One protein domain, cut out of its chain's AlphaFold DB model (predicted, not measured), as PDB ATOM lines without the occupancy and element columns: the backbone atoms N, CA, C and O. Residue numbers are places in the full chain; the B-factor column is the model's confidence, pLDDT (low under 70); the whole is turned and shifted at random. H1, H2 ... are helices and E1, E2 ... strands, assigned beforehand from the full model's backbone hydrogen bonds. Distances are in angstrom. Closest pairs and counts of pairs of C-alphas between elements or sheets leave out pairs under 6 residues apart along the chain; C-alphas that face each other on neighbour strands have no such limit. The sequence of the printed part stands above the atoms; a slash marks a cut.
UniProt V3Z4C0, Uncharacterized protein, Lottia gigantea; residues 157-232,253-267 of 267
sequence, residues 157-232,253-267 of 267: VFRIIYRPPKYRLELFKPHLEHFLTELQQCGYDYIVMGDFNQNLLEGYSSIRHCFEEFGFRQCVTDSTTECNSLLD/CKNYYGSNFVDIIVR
ATOM      1  N   VAL A 157      45.899 -24.103 162.346       83.75
ATOM      2  CA  VAL A 157      47.046 -24.464 161.518       83.75
ATOM      3  C   VAL A 157      47.012 -23.652 160.232       83.75
ATOM      4  O   VAL A 157      46.082 -23.749 159.435       83.75
ATOM      5  N   PHE A 158      48.067 -22.872 160.011       83.56
ATOM      6  CA  PHE A 158      48.218 -22.069 158.803       83.56
ATOM      7  C   PHE A 158      48.895 -22.873 157.688       83.56
ATOM      8  O   PHE A 158      49.855 -23.624 157.916       83.56
ATOM      9  N   ARG A 159      48.394 -22.716 156.464       85.38
ATOM     10  CA  ARG A 159      48.953 -23.306 155.245       85.38
ATOM     11  C   ARG A 159      49.004 -22.248 154.160       85.38
ATOM     12  O   ARG A 159      48.021 -21.548 153.960       85.38
ATOM     13  N   ILE A 160      50.140 -22.138 153.480       85.12
ATOM     14  CA  ILE A 160      50.331 -21.177 152.394       85.12
ATOM     15  C   ILE A 160      50.528 -21.956 151.097       85.12
ATOM     16  O   ILE A 160      51.373 -22.848 151.038       85.12
ATOM     17  N   ILE A 161      49.742 -21.636 150.074       89.06
ATOM     18  CA  ILE A 161      49.782 -22.278 148.760       89.06
ATOM     19  C   ILE A 161      50.038 -21.207 147.705       89.06
ATOM     20  O   ILE A 161      49.483 -20.115 147.761       89.06
ATOM     21  N   TYR A 162      50.870 -21.520 146.720       88.19
ATOM     22  CA  TYR A 162      51.086 -20.651 145.572       88.19
ATOM     23  C   TYR A 162      50.918 -21.454 144.289       88.19
ATOM     24  O   TYR A 162      51.577 -22.479 144.103       88.19
ATOM     25  N   ARG A 163      50.054 -20.981 143.389       88.06
ATOM     26  CA  ARG A 163      49.963 -21.481 142.018       88.06
ATOM     27  C   ARG A 163      50.607 -20.454 141.086       88.06
ATOM     28  O   ARG A 163      50.051 -19.369 140.939       88.06
ATOM     29  N   PRO A 164      51.699 -20.789 140.378       86.38
ATOM     30  CA  PRO A 164      52.266 -19.895 139.375       86.38
ATOM     31  C   PRO A 164      51.254 -19.559 138.264       86.38
ATOM     32  O   PRO A 164      50.528 -20.452 137.821       86.38
ATOM     33  N   PRO A 165      51.249 -18.332 137.709       81.62
ATOM     34  CA  PRO A 165      50.257 -17.907 136.712       81.62
ATOM     35  C   PRO A 165      50.307 -18.721 135.413       81.62
ATOM     36  O   PRO A 165      49.291 -18.930 134.757       81.62
ATOM     37  N   LYS A 166      51.490 -19.230 135.046       84.25
ATOM     38  CA  LYS A 166      51.679 -20.097 133.871       84.25
ATOM     39  C   LYS A 166      51.339 -21.565 134.140       84.25
ATOM     40  O   LYS A 166      51.303 -22.359 133.202       84.25
ATOM     41  N   TYR A 167      51.139 -21.951 135.400       85.31
ATOM     42  CA  TYR A 167      50.865 -23.336 135.755       85.31
ATOM     43  C   TYR A 167      49.412 -23.683 135.449       85.31
ATOM     44  O   TYR A 167      48.482 -22.989 135.870       85.31
ATOM     45  N   ARG A 168      49.204 -24.762 134.697       85.56
ATOM     46  CA  ARG A 168      47.875 -25.146 134.219       85.56
ATOM     47  C   ARG A 168      46.973 -25.534 135.379       85.56
ATOM     48  O   ARG A 168      47.348 -26.330 136.237       85.56
ATOM     49  N   LEU A 169      45.764 -24.989 135.374       85.62
ATOM     50  CA  LEU A 169      44.768 -25.240 136.406       85.62
ATOM     51  C   LEU A 169      44.367 -26.721 136.457       85.62
ATOM     52  O   LEU A 169      44.264 -27.283 137.542       85.62
ATOM     53  N   GLU A 170      44.234 -27.365 135.295       88.56
ATOM     54  CA  GLU A 170      43.923 -28.801 135.184       88.56
ATOM     55  C   GLU A 170      44.961 -29.698 135.876       88.56
ATOM     56  O   GLU A 170      44.619 -30.774 136.353       88.56
ATOM     57  N   LEU A 171      46.223 -29.258 135.938       90.25
ATOM     58  CA  LEU A 171      47.295 -29.982 136.624       90.25
ATOM     59  C   LEU A 171      47.361 -29.624 138.109       90.25
ATOM     60  O   LEU A 171      47.768 -30.441 138.923       90.25
ATOM     61  N   PHE A 172      46.966 -28.408 138.482       90.31
ATOM     62  CA  PHE A 172      46.952 -27.964 139.872       90.31
ATOM     63  C   PHE A 172      45.810 -28.575 140.682       90.31
ATOM     64  O   PHE A 172      46.025 -29.011 141.810       90.31
ATOM     65  N   LYS A 173      44.605 -28.631 140.105       89.31
ATOM     66  CA  LYS A 173      43.382 -29.006 140.821       89.31
ATOM     67  C   LYS A 173      43.455 -30.388 141.494       89.31
ATOM     68  O   LYS A 173      43.132 -30.442 142.675       89.31
ATOM     69  N   PRO A 174      43.949 -31.464 140.846       92.31
ATOM     70  CA  PRO A 174      44.046 -32.772 141.500       92.31
ATOM     71  C   PRO A 174      44.970 -32.769 142.727       92.31
ATOM     72  O   PRO A 174      44.687 -33.427 143.724       92.31
ATOM     73  N   HIS A 175      46.057 -31.989 142.685       93.06
ATOM     74  CA  HIS A 175      46.968 -31.846 143.824       93.06
ATOM     75  C   HIS A 175      46.322 -31.058 144.965       93.06
ATOM     76  O   HIS A 175      46.502 -31.403 146.131       93.06
ATOM     77  N   LEU A 176      45.544 -30.022 144.635       91.44
ATOM     78  CA  LEU A 176      44.773 -29.277 145.624       91.44
ATOM     79  C   LEU A 176      43.722 -30.175 146.296       91.44
ATOM     80  O   LEU A 176      43.626 -30.176 147.516       91.44
ATOM     81  N   GLU A 177      42.978 -30.972 145.530       92.38
ATOM     82  CA  GLU A 177      41.972 -31.907 146.056       92.38
ATOM     83  C   GLU A 177      42.593 -32.950 146.992       92.38
ATOM     84  O   GLU A 177      42.068 -33.206 148.080       92.38
ATOM     85  N   HIS A 178      43.740 -33.515 146.606       93.06
ATOM     86  CA  HIS A 178      44.490 -34.431 147.460       93.06
ATOM     87  C   HIS A 178      44.899 -33.756 148.774       93.06
ATOM     88  O   HIS A 178      44.624 -34.276 149.851       93.06
ATOM     89  N   PHE A 179      45.473 -32.553 148.691       92.00
ATOM     90  CA  PHE A 179      45.868 -31.771 149.859       92.00
ATOM     91  C   PHE A 179      44.684 -31.482 150.800       92.00
ATOM     92  O   PHE A 179      44.788 -31.685 152.007       92.00
ATOM     93  N   LEU A 180      43.533 -31.051 150.274       90.69
ATOM     94  CA  LEU A 180      42.345 -30.773 151.092       90.69
ATOM     95  C   LEU A 180      41.760 -32.042 151.725       90.69
ATOM     96  O   LEU A 180      41.288 -31.999 152.863       90.69
ATOM     97  N   THR A 181      41.852 -33.174 151.026       91.12
ATOM     98  CA  THR A 181      41.469 -34.486 151.565       91.12
ATOM     99  C   THR A 181      42.329 -34.854 152.774       91.12
ATOM    100  O   THR A 181      41.795 -35.288 153.795       91.12
ATOM    101  N   GLU A 182      43.643 -34.624 152.706       89.56
ATOM    102  CA  GLU A 182      44.551 -34.853 153.836       89.56
ATOM    103  C   GLU A 182      44.231 -33.935 155.022       89.56
ATOM    104  O   GLU A 182      44.171 -34.398 156.163       89.56
ATOM    105  N   LEU A 183      43.965 -32.646 154.772       88.62
ATOM    106  CA  LEU A 183      43.583 -31.711 155.837       88.62
ATOM    107  C   LEU A 183      42.316 -32.172 156.564       88.62
ATOM    108  O   LEU A 183      42.256 -32.139 157.794       88.62
ATOM    109  N   GLN A 184      41.320 -32.656 155.821       85.88
ATOM    110  CA  GLN A 184      40.069 -33.139 156.398       85.88
ATOM    111  C   GLN A 184      40.266 -34.347 157.326       85.88
ATOM    112  O   GLN A 184      39.542 -34.477 158.313       85.88
ATOM    113  N   GLN A 185      41.238 -35.212 157.044       85.19
ATOM    114  CA  GLN A 185      41.530 -36.386 157.873       85.19
ATOM    115  C   GLN A 185      42.236 -36.030 159.188       85.19
ATOM    116  O   GLN A 185      42.159 -36.788 160.152       85.19
ATOM    117  N   CYS A 186      42.906 -34.876 159.253       83.25
ATOM    118  CA  CYS A 186      43.736 -34.502 160.394       83.25
ATOM    119  C   CYS A 186      42.955 -33.887 161.572       83.25
ATOM    120  O   CYS A 186      43.489 -33.832 162.677       83.25
ATOM    121  N   GLY A 187      41.713 -33.431 161.366       79.50
ATOM    122  CA  GLY A 187      40.830 -32.966 162.448       79.50
ATOM    123  C   GLY A 187      41.249 -31.666 163.154       79.50
ATOM    124  O   GLY A 187      40.816 -31.436 164.281       79.50
ATOM    125  N   TYR A 188      42.083 -30.831 162.522       82.94
ATOM    126  CA  TYR A 188      42.425 -29.488 163.009       82.94
ATOM    127  C   TYR A 188      41.615 -28.403 162.289       82.94
ATOM    128  O   TYR A 188      41.128 -28.625 161.179       82.94
ATOM    129  N   ASP A 189      41.552 -27.215 162.893       82.56
ATOM    130  CA  ASP A 189      41.046 -26.007 162.237       82.56
ATOM    131  C   ASP A 189      42.156 -25.421 161.355       82.56
ATOM    132  O   ASP A 189      43.283 -25.180 161.813       82.56
ATOM    133  N   TYR A 190      41.855 -25.210 160.074       85.44
ATOM    134  CA  TYR A 190      42.846 -24.816 159.077       85.44
ATOM    135  C   TYR A 190      42.538 -23.447 158.499       85.44
ATOM    136  O   TYR A 190      41.422 -23.148 158.080       85.44
ATOM    137  N   ILE A 191      43.589 -22.639 158.393       85.94
ATOM    138  CA  ILE A 191      43.565 -21.392 157.643       85.94
ATOM    139  C   ILE A 191      44.503 -21.570 156.457       85.94
ATOM    140  O   ILE A 191      45.727 -21.607 156.611       85.94
ATOM    141  N   VAL A 192      43.920 -21.708 155.271       86.19
ATOM    142  CA  VAL A 192      44.656 -21.803 154.015       86.19
ATOM    143  C   VAL A 192      44.711 -20.415 153.394       86.19
ATOM    144  O   VAL A 192      43.700 -19.736 153.263       86.19
ATOM    145  N   MET A 193      45.910 -19.981 153.042       85.88
ATOM    146  CA  MET A 193      46.171 -18.714 152.375       85.88
ATOM    147  C   MET A 193      46.913 -18.989 151.079       85.88
ATOM    148  O   MET A 193      47.723 -19.912 151.016       85.88
ATOM    149  N   GLY A 194      46.692 -18.187 150.049       85.31
ATOM    150  CA  GLY A 194      47.478 -18.351 148.840       85.31
ATOM    151  C   GLY A 194      47.129 -17.408 147.715       85.31
ATOM    152  O   GLY A 194      46.054 -16.819 147.715       85.31
ATOM    153  N   ASP A 195      48.046 -17.322 146.755       82.00
ATOM    154  CA  ASP A 195      47.775 -16.742 145.443       82.00
ATOM    155  C   ASP A 195      47.595 -17.883 144.442       82.00
ATOM    156  O   ASP A 195      48.521 -18.643 144.125       82.00
ATOM    157  N   PHE A 196      46.359 -18.020 143.976       84.56
ATOM    158  CA  PHE A 196      45.962 -19.062 143.047       84.56
ATOM    159  C   PHE A 196      46.026 -18.625 141.581       84.56
ATOM    160  O   PHE A 196      45.807 -19.461 140.698       84.56
ATOM    161  N   ASN A 197      46.313 -17.347 141.299       81.69
ATOM    162  CA  ASN A 197      46.363 -16.777 139.951       81.69
ATOM    163  C   ASN A 197      45.155 -17.191 139.079       81.69
ATOM    164  O   ASN A 197      45.300 -17.589 137.917       81.69
ATOM    165  N   GLN A 198      43.950 -17.183 139.661       74.06
ATOM    166  CA  GLN A 198      42.686 -17.378 138.951       74.06
ATOM    167  C   GLN A 198      41.873 -16.094 139.062       74.06
ATOM    168  O   GLN A 198      41.700 -15.555 140.151       74.06
ATOM    169  N   ASN A 199      41.376 -15.596 137.932       67.44
ATOM    170  CA  ASN A 199      40.584 -14.379 137.930       67.44
ATOM    171  C   ASN A 199      39.198 -14.656 138.528       67.44
ATOM    172  O   ASN A 199      38.355 -15.290 137.898       67.44
ATOM    173  N   LEU A 200      38.964 -14.178 139.752       62.41
ATOM    174  CA  LEU A 200      37.671 -14.304 140.429       62.41
ATOM    175  C   LEU A 200      36.574 -13.454 139.759       62.41
ATOM    176  O   LEU A 200      35.391 -13.738 139.928       62.41
ATOM    177  N   LEU A 201      36.949 -12.426 138.986       54.34
ATOM    178  CA  LEU A 201      36.014 -11.513 138.316       54.34
ATOM    179  C   LEU A 201      35.493 -12.054 136.977       54.34
ATOM    180  O   LEU A 201      34.506 -11.541 136.454       54.34
ATOM    181  N   GLU A 202      36.107 -13.110 136.435       58.88
ATOM    182  CA  GLU A 202      35.635 -13.801 135.222       58.88
ATOM    183  C   GLU A 202      34.446 -14.747 135.492       58.88
ATOM    184  O   GLU A 202      33.959 -15.422 134.585       58.88
ATOM    185  N   GLY A 203      33.934 -14.768 136.729       63.12
ATOM    186  CA  GLY A 203      32.755 -15.532 137.127       63.12
ATOM    187  C   GLY A 203      33.111 -16.773 137.939       63.12
ATOM    188  O   GLY A 203      33.502 -16.672 139.099       63.12
ATOM    189  N   TYR A 204      32.904 -17.965 137.368       65.50
ATOM    190  CA  TYR A 204      33.074 -19.229 138.092       65.50
ATOM    191  C   TYR A 204      34.555 -19.519 138.393       65.50
ATOM    192  O   TYR A 204      35.332 -19.844 137.495       65.50
ATOM    193  N   SER A 205      34.934 -19.464 139.673       78.50
ATOM    194  CA  SER A 205      36.234 -19.940 140.150       78.50
ATOM    195  C   SER A 205      36.144 -21.411 140.547       78.50
ATOM    196  O   SER A 205      35.573 -21.777 141.575       78.50
ATOM    197  N   SER A 206      36.757 -22.270 139.736       82.25
ATOM    198  CA  SER A 206      36.865 -23.704 140.025       82.25
ATOM    199  C   SER A 206      37.679 -24.002 141.287       82.25
ATOM    200  O   SER A 206      37.478 -25.045 141.903       82.25
ATOM    201  N   ILE A 207      38.625 -23.127 141.648       84.88
ATOM    202  CA  ILE A 207      39.428 -23.271 142.868       84.88
ATOM    203  C   ILE A 207      38.557 -22.970 144.080       84.88
ATOM    204  O   ILE A 207      38.497 -23.786 144.993       84.88
ATOM    205  N   ARG A 208      37.810 -21.862 144.051       83.88
ATOM    206  CA  ARG A 208      36.847 -21.533 145.102       83.88
ATOM    207  C   ARG A 208      35.831 -22.655 145.310       83.88
ATOM    208  O   ARG A 208      35.641 -23.079 146.443       83.88
ATOM    209  N   HIS A 209      35.237 -23.166 144.230       85.31
ATOM    210  CA  HIS A 209      34.278 -24.271 144.316       85.31
ATOM    211  C   HIS A 209      34.895 -25.522 144.945       85.31
ATOM    212  O   HIS A 209      34.267 -26.158 145.781       85.31
ATOM    213  N   CYS A 210      36.140 -25.845 144.584       87.56
ATOM    214  CA  CYS A 210      36.870 -26.948 145.196       87.56
ATOM    215  C   CYS A 210      36.984 -26.746 146.713       87.56
ATOM    216  O   CYS A 210      36.568 -27.608 147.472       87.56
ATOM    217  N   PHE A 211      37.440 -25.583 147.184       88.56
ATOM    218  CA  PHE A 211      37.491 -25.299 148.623       88.56
ATOM    219  C   PHE A 211      36.114 -25.400 149.308       88.56
ATOM    220  O   PHE A 211      36.007 -26.017 150.369       88.56
ATOM    221  N   GLU A 212      35.062 -24.853 148.697       87.44
ATOM    222  CA  GLU A 212      33.693 -24.906 149.228       87.44
ATOM    223  C   GLU A 212      33.159 -26.350 149.340       87.44
ATOM    224  O   GLU A 212      32.520 -26.684 150.338       87.44
ATOM    225  N   GLU A 213      33.481 -27.240 148.390       88.25
ATOM    226  CA  GLU A 213      33.156 -28.678 148.467       88.25
ATOM    227  C   GLU A 213      33.808 -29.360 149.679       88.25
ATOM    228  O   GLU A 213      33.206 -30.235 150.301       88.25
ATOM    229  N   PHE A 214      35.008 -28.919 150.066       86.69
ATOM    230  CA  PHE A 214      35.702 -29.376 151.274       86.69
ATOM    231  C   PHE A 214      35.316 -28.569 152.528       86.69
ATOM    232  O   PHE A 214      36.012 -28.631 153.543       86.69
ATOM    233  N   GLY A 215      34.210 -27.820 152.499       86.44
ATOM    234  CA  GLY A 215      33.656 -27.117 153.661       86.44
ATOM    235  C   GLY A 215      34.432 -25.871 154.082       86.44
ATOM    236  O   GLY A 215      34.224 -25.361 155.181       86.44
ATOM    237  N   PHE A 216      35.327 -25.381 153.232       86.19
ATOM    238  CA  PHE A 216      36.049 -24.153 153.484       86.19
ATOM    239  C   PHE A 216      35.255 -22.923 153.023       86.19
ATOM    240  O   PHE A 216      34.499 -22.976 152.053       86.19
ATOM    241  N   ARG A 217      35.475 -21.775 153.676       80.38
ATOM    242  CA  ARG A 217      34.815 -20.509 153.336       80.38
ATOM    243  C   ARG A 217      35.826 -19.427 152.971       80.38
ATOM    244  O   ARG A 217      36.745 -19.147 153.737       80.38
ATOM    245  N   GLN A 218      35.612 -18.774 151.828       80.69
ATOM    246  CA  GLN A 218      36.378 -17.591 151.432       80.69
ATOM    247  C   GLN A 218      36.041 -16.416 152.362       80.69
ATOM    248  O   GLN A 218      34.875 -16.047 152.519       80.69
ATOM    249  N   CYS A 219      37.067 -15.841 152.990       74.00
ATOM    250  CA  CYS A 219      36.916 -14.715 153.915       74.00
ATOM    251  C   CYS A 219      37.133 -13.356 153.244       74.00
ATOM    252  O   CYS A 219      36.647 -12.348 153.748       74.00
ATOM    253  N   VAL A 220      37.851 -13.321 152.121       67.25
ATOM    254  CA  VAL A 220      38.129 -12.092 151.373       67.25
ATOM    255  C   VAL A 220      37.122 -11.981 150.233       67.25
ATOM    256  O   VAL A 220      37.188 -12.733 149.268       67.25
ATOM    257  N   THR A 221      36.156 -11.076 150.374       58.47
ATOM    258  CA  THR A 221      35.104 -10.837 149.369       58.47
ATOM    259  C   THR A 221      35.349  -9.593 148.525       58.47
ATOM    260  O   THR A 221      34.740  -9.452 147.467       58.47
ATOM    261  N   ASP A 222      36.234  -8.711 148.985       52.31
ATOM    262  CA  ASP A 222      36.516  -7.440 148.333       52.31
ATOM    263  C   ASP A 222      37.778  -7.548 147.481       52.31
ATOM    264  O   ASP A 222      38.736  -8.247 147.829       52.31
ATOM    265  N   SER A 223      37.779  -6.846 146.349       46.53
ATOM    266  CA  SER A 223      38.933  -6.781 145.464       46.53
ATOM    267  C   SER A 223      40.138  -6.266 146.242       46.53
ATOM    268  O   SER A 223      40.131  -5.147 146.755       46.53
ATOM    269  N   THR A 224      41.222  -7.036 146.265       51.19
ATOM    270  CA  THR A 224      42.515  -6.602 146.823       51.19
ATOM    271  C   THR A 224      43.221  -5.613 145.881       51.19
ATOM    272  O   THR A 224      44.442  -5.476 145.897       51.19
ATOM    273  N   THR A 225      42.425  -4.931 145.043       43.66
ATOM    274  CA  THR A 225      42.807  -4.248 143.818       43.66
ATOM    275  C   THR A 225      42.010  -2.919 143.476       43.66
ATOM    276  O   THR A 225      40.796  -2.962 143.410       43.66
ATOM    277  N   GLU A 226      42.651  -1.737 143.258       38.47
ATOM    278  CA  GLU A 226      42.230  -0.284 143.187       38.47
ATOM    279  C   GLU A 226      42.028   0.159 141.750       38.47
ATOM    280  O   GLU A 226      41.248   1.071 141.535       38.47
ATOM    281  N   CYS A 227      42.640  -0.434 140.728       40.31
ATOM    282  CA  CYS A 227      42.268  -0.095 139.345       40.31
ATOM    283  C   CYS A 227      41.176  -1.031 138.815       40.31
ATOM    284  O   CYS A 227      41.222  -1.435 137.656       40.31
ATOM    285  N   ASN A 228      40.302  -1.544 139.693       52.81
ATOM    286  CA  ASN A 228      39.740  -2.890 139.502       52.81
ATOM    287  C   ASN A 228      40.875  -3.914 139.161       52.81
ATOM    288  O   ASN A 228      40.673  -4.895 138.453       52.81
ATOM    289  N   SER A 229      42.089  -3.572 139.643       45.31
ATOM    290  CA  SER A 229      43.457  -4.147 139.642       45.31
ATOM    291  C   SER A 229      44.367  -3.116 140.416       45.31
ATOM    292  O   SER A 229      44.704  -2.111 139.834       45.31
ATOM    293  N   LEU A 230      44.671  -3.193 141.739       33.22
ATOM    294  CA  LEU A 230      45.263  -2.085 142.579       33.22
ATOM    295  C   LEU A 230      46.686  -1.900 142.190       33.22
ATOM    296  O   LEU A 230      47.467  -2.828 142.361       33.22
ATOM    297  N   LEU A 231      47.015  -0.651 141.923       34.03
ATOM    298  CA  LEU A 231      48.292  -0.085 142.285       34.03
ATOM    299  C   LEU A 231      47.988   1.158 143.131       34.03
ATOM    300  O   LEU A 231      47.203   2.000 142.703       34.03
ATOM    301  N   ASP A 232      48.584   1.169 144.328       34.16
ATOM    302  CA  ASP A 232      48.389   2.093 145.452       34.16
ATOM    303  C   ASP A 232      48.264   3.581 145.071       34.16
ATOM    304  O   ASP A 232      49.144   4.110 144.392       34.16
ATOM    305  N   CYS A 253      43.598  -8.722 157.534       34.50
ATOM    306  CA  CYS A 253      44.972  -8.627 157.048       34.50
ATOM    307  C   CYS A 253      45.032  -7.609 155.901       34.50
ATOM    308  O   CYS A 253      44.543  -7.874 154.807       34.50
ATOM    309  N   LYS A 254      45.631  -6.438 156.152       30.44
ATOM    310  CA  LYS A 254      46.026  -5.492 155.100       30.44
ATOM    311  C   LYS A 254      47.420  -5.832 154.568       30.44
ATOM    312  O   LYS A 254      48.324  -6.152 155.337       30.44
ATOM    313  N   ASN A 255      47.526  -5.728 153.247       31.33
ATOM    314  CA  ASN A 255      48.645  -6.035 152.360       31.33
ATOM    315  C   ASN A 255      50.038  -5.722 152.933       31.33
ATOM    316  O   ASN A 255      50.402  -4.566 153.138       31.33
ATOM    317  N   TYR A 256      50.844  -6.769 153.092       28.70
ATOM    318  CA  TYR A 256      52.297  -6.682 153.033       28.70
ATOM    319  C   TYR A 256      52.714  -7.424 151.761       28.70
ATOM    320  O   TYR A 256      52.331  -8.577 151.591       28.70
ATOM    321  N   TYR A 257      53.501  -6.760 150.915       27.33
ATOM    322  CA  TYR A 257      54.003  -7.185 149.598       27.33
ATOM    323  C   TYR A 257      53.066  -6.914 148.407       27.33
ATOM    324  O   TYR A 257      51.958  -7.428 148.312       27.33
ATOM    325  N   GLY A 258      53.554  -6.078 147.482       25.97
ATOM    326  CA  GLY A 258      52.884  -5.642 146.251       25.97
ATOM    327  C   GLY A 258      52.783  -6.734 145.185       25.97
ATOM    328  O   GLY A 258      53.322  -6.601 144.089       25.97
ATOM    329  N   SER A 259      52.134  -7.849 145.509       27.17
ATOM    330  CA  SER A 259      51.864  -8.949 144.582       27.17
ATOM    331  C   SER A 259      50.561  -9.649 144.980       27.17
ATOM    332  O   SER A 259      50.550 -10.498 145.858       27.17
ATOM    333  N   ASN A 260      49.475  -9.179 144.361       34.84
ATOM    334  CA  ASN A 260      48.216  -9.830 143.976       34.84
ATOM    335  C   ASN A 260      47.712 -11.075 144.750       34.84
ATOM    336  O   ASN A 260      48.344 -12.121 144.754       34.84
ATOM    337  N   PHE A 261      46.480 -10.939 145.265       41.22
ATOM    338  CA  PHE A 261      45.539 -11.961 145.760       41.22
ATOM    339  C   PHE A 261      46.051 -12.919 146.842       41.22
ATOM    340  O   PHE A 261      46.580 -13.984 146.564       41.22
ATOM    341  N   VAL A 262      45.762 -12.590 148.106       42.84
ATOM    342  CA  VAL A 262      45.729 -13.589 149.180       42.84
ATOM    343  C   VAL A 262      44.283 -14.050 149.340       42.84
ATOM    344  O   VAL A 262      43.476 -13.368 149.973       42.84
ATOM    345  N   ASP A 263      43.944 -15.207 148.780       55.88
ATOM    346  CA  ASP A 263      42.703 -15.896 149.123       55.88
ATOM    347  C   ASP A 263      42.884 -16.512 150.509       55.88
ATOM    348  O   ASP A 263      43.581 -17.511 150.675       55.88
ATOM    349  N   ILE A 264      42.298 -15.875 151.527       53.66
ATOM    350  CA  ILE A 264      42.209 -16.451 152.869       53.66
ATOM    351  C   ILE A 264      40.945 -17.292 152.925       53.66
ATOM    352  O   ILE A 264      39.827 -16.788 152.766       53.66
ATOM    353  N   ILE A 265      41.145 -18.575 153.174       58.16
ATOM    354  CA  ILE A 265      40.103 -19.574 153.208       58.16
ATOM    355  C   ILE A 265      40.189 -20.296 154.560       58.16
ATOM    356  O   ILE A 265      41.203 -20.916 154.889       58.16
ATOM    357  N   VAL A 266      39.126 -20.189 155.355       54.47
ATOM    358  CA  VAL A 266      39.062 -20.722 156.726       54.47
ATOM    359  C   VAL A 266      38.094 -21.901 156.778       54.47
ATOM    360  O   VAL A 266      37.041 -21.861 156.133       54.47
ATOM    361  N   ARG A 267      38.460 -22.931 157.546       50.38
ATOM    362  CA  ARG A 267      37.602 -24.046 157.948       50.38
ATOM    363  C   ARG A 267      37.545 -24.134 159.464       50.38
ATOM    364  O   ARG A 267      38.634 -24.044 160.075       50.38
TER     365      ARG A 267
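Overview. This is residues 157 to 232 and 253 to 267 of the 267 residues of an uncharacterized protein of Lottia gigantea (UniProt V3Z4C0). Picture a small sheet of three strands, E1, E2 and E3, with two helices, H1 and H2, side by side next to it, both running the same way and each only grazing it. Loops make much of the rest: residues 214 to 232 hold no named element, and their far end, Asp 232, lies 41.0 A by C-alphas from Gln 185 in H1. The printed part has 91 residues, with two named helices and three named strands in the chain order E1, H1, E2, H2, E3, and under half of the residues, 43, are in these. The sheet has the order E1, E2, E3 and is mixed, and the class is mixed, helices and strands. The whole is compact, with a radius of gyration of the C-alphas of 13.3 A and spans of 41 by 28 by 21 A.

Arrangement. Start with E1, residues 157 to 162, and its parallel neighbour E2, residues 189 to 195, at 20 degrees; N 159 and O 191 are 2.9 A apart, within hydrogen-bond range. With H1, residues 169 to 186, they form a strand-helix-strand unit, two parallel neighbour strands with a helix between, and its crossover is right-handed. On the other side of E2 find E3, residues 263 to 266, antiparallel at 172 degrees, with N 265 and O 192 at 2.8 A. H1 only grazes the sheet, with residues 176 to 184. H2, residues 206 to 213, only grazes it too, with residues 208 to 212. H1 and H2 only just touch, with 3 pairs of C-alphas within 8 A, made by residues 173 to 180 of H1 alone; the closest C-alphas, of Glu 177 and Cys 210, are 7.2 A apart. They run the same way at a shallow tilt of 20 degrees. Residues 217 to 218 pair with residues 265 to 266 of E3, antiparallel. In H2 every O i to N i+4 pair is within hydrogen-bond range; in H1, 12 of 14 are.

Along the chain. Find C-alpha 157 at (47.046, -24.464, 161.518), where E1 begins its 16.9 A. H1 starts at C-alpha 169, (44.768, -25.240, 136.406), and covers 25.7 A. E2 then runs 20.3 A, H2 10.5 A, and E3 9.7 A to C-alpha 266 at (39.062, -20.722, 156.726).

Size, cuts and confidence. The link from H1 to E2 is tight, and those from E1 to H1 and from E2 to H2 are short. Residues 233 to 252 are not printed, and C-alphas 232 and 253 are 16.2 A apart across this cut. Mean pLDDT of the printed part is 71.0; look for values under 70 at residues 199 to 204, 220 to 232 and 253 to 267.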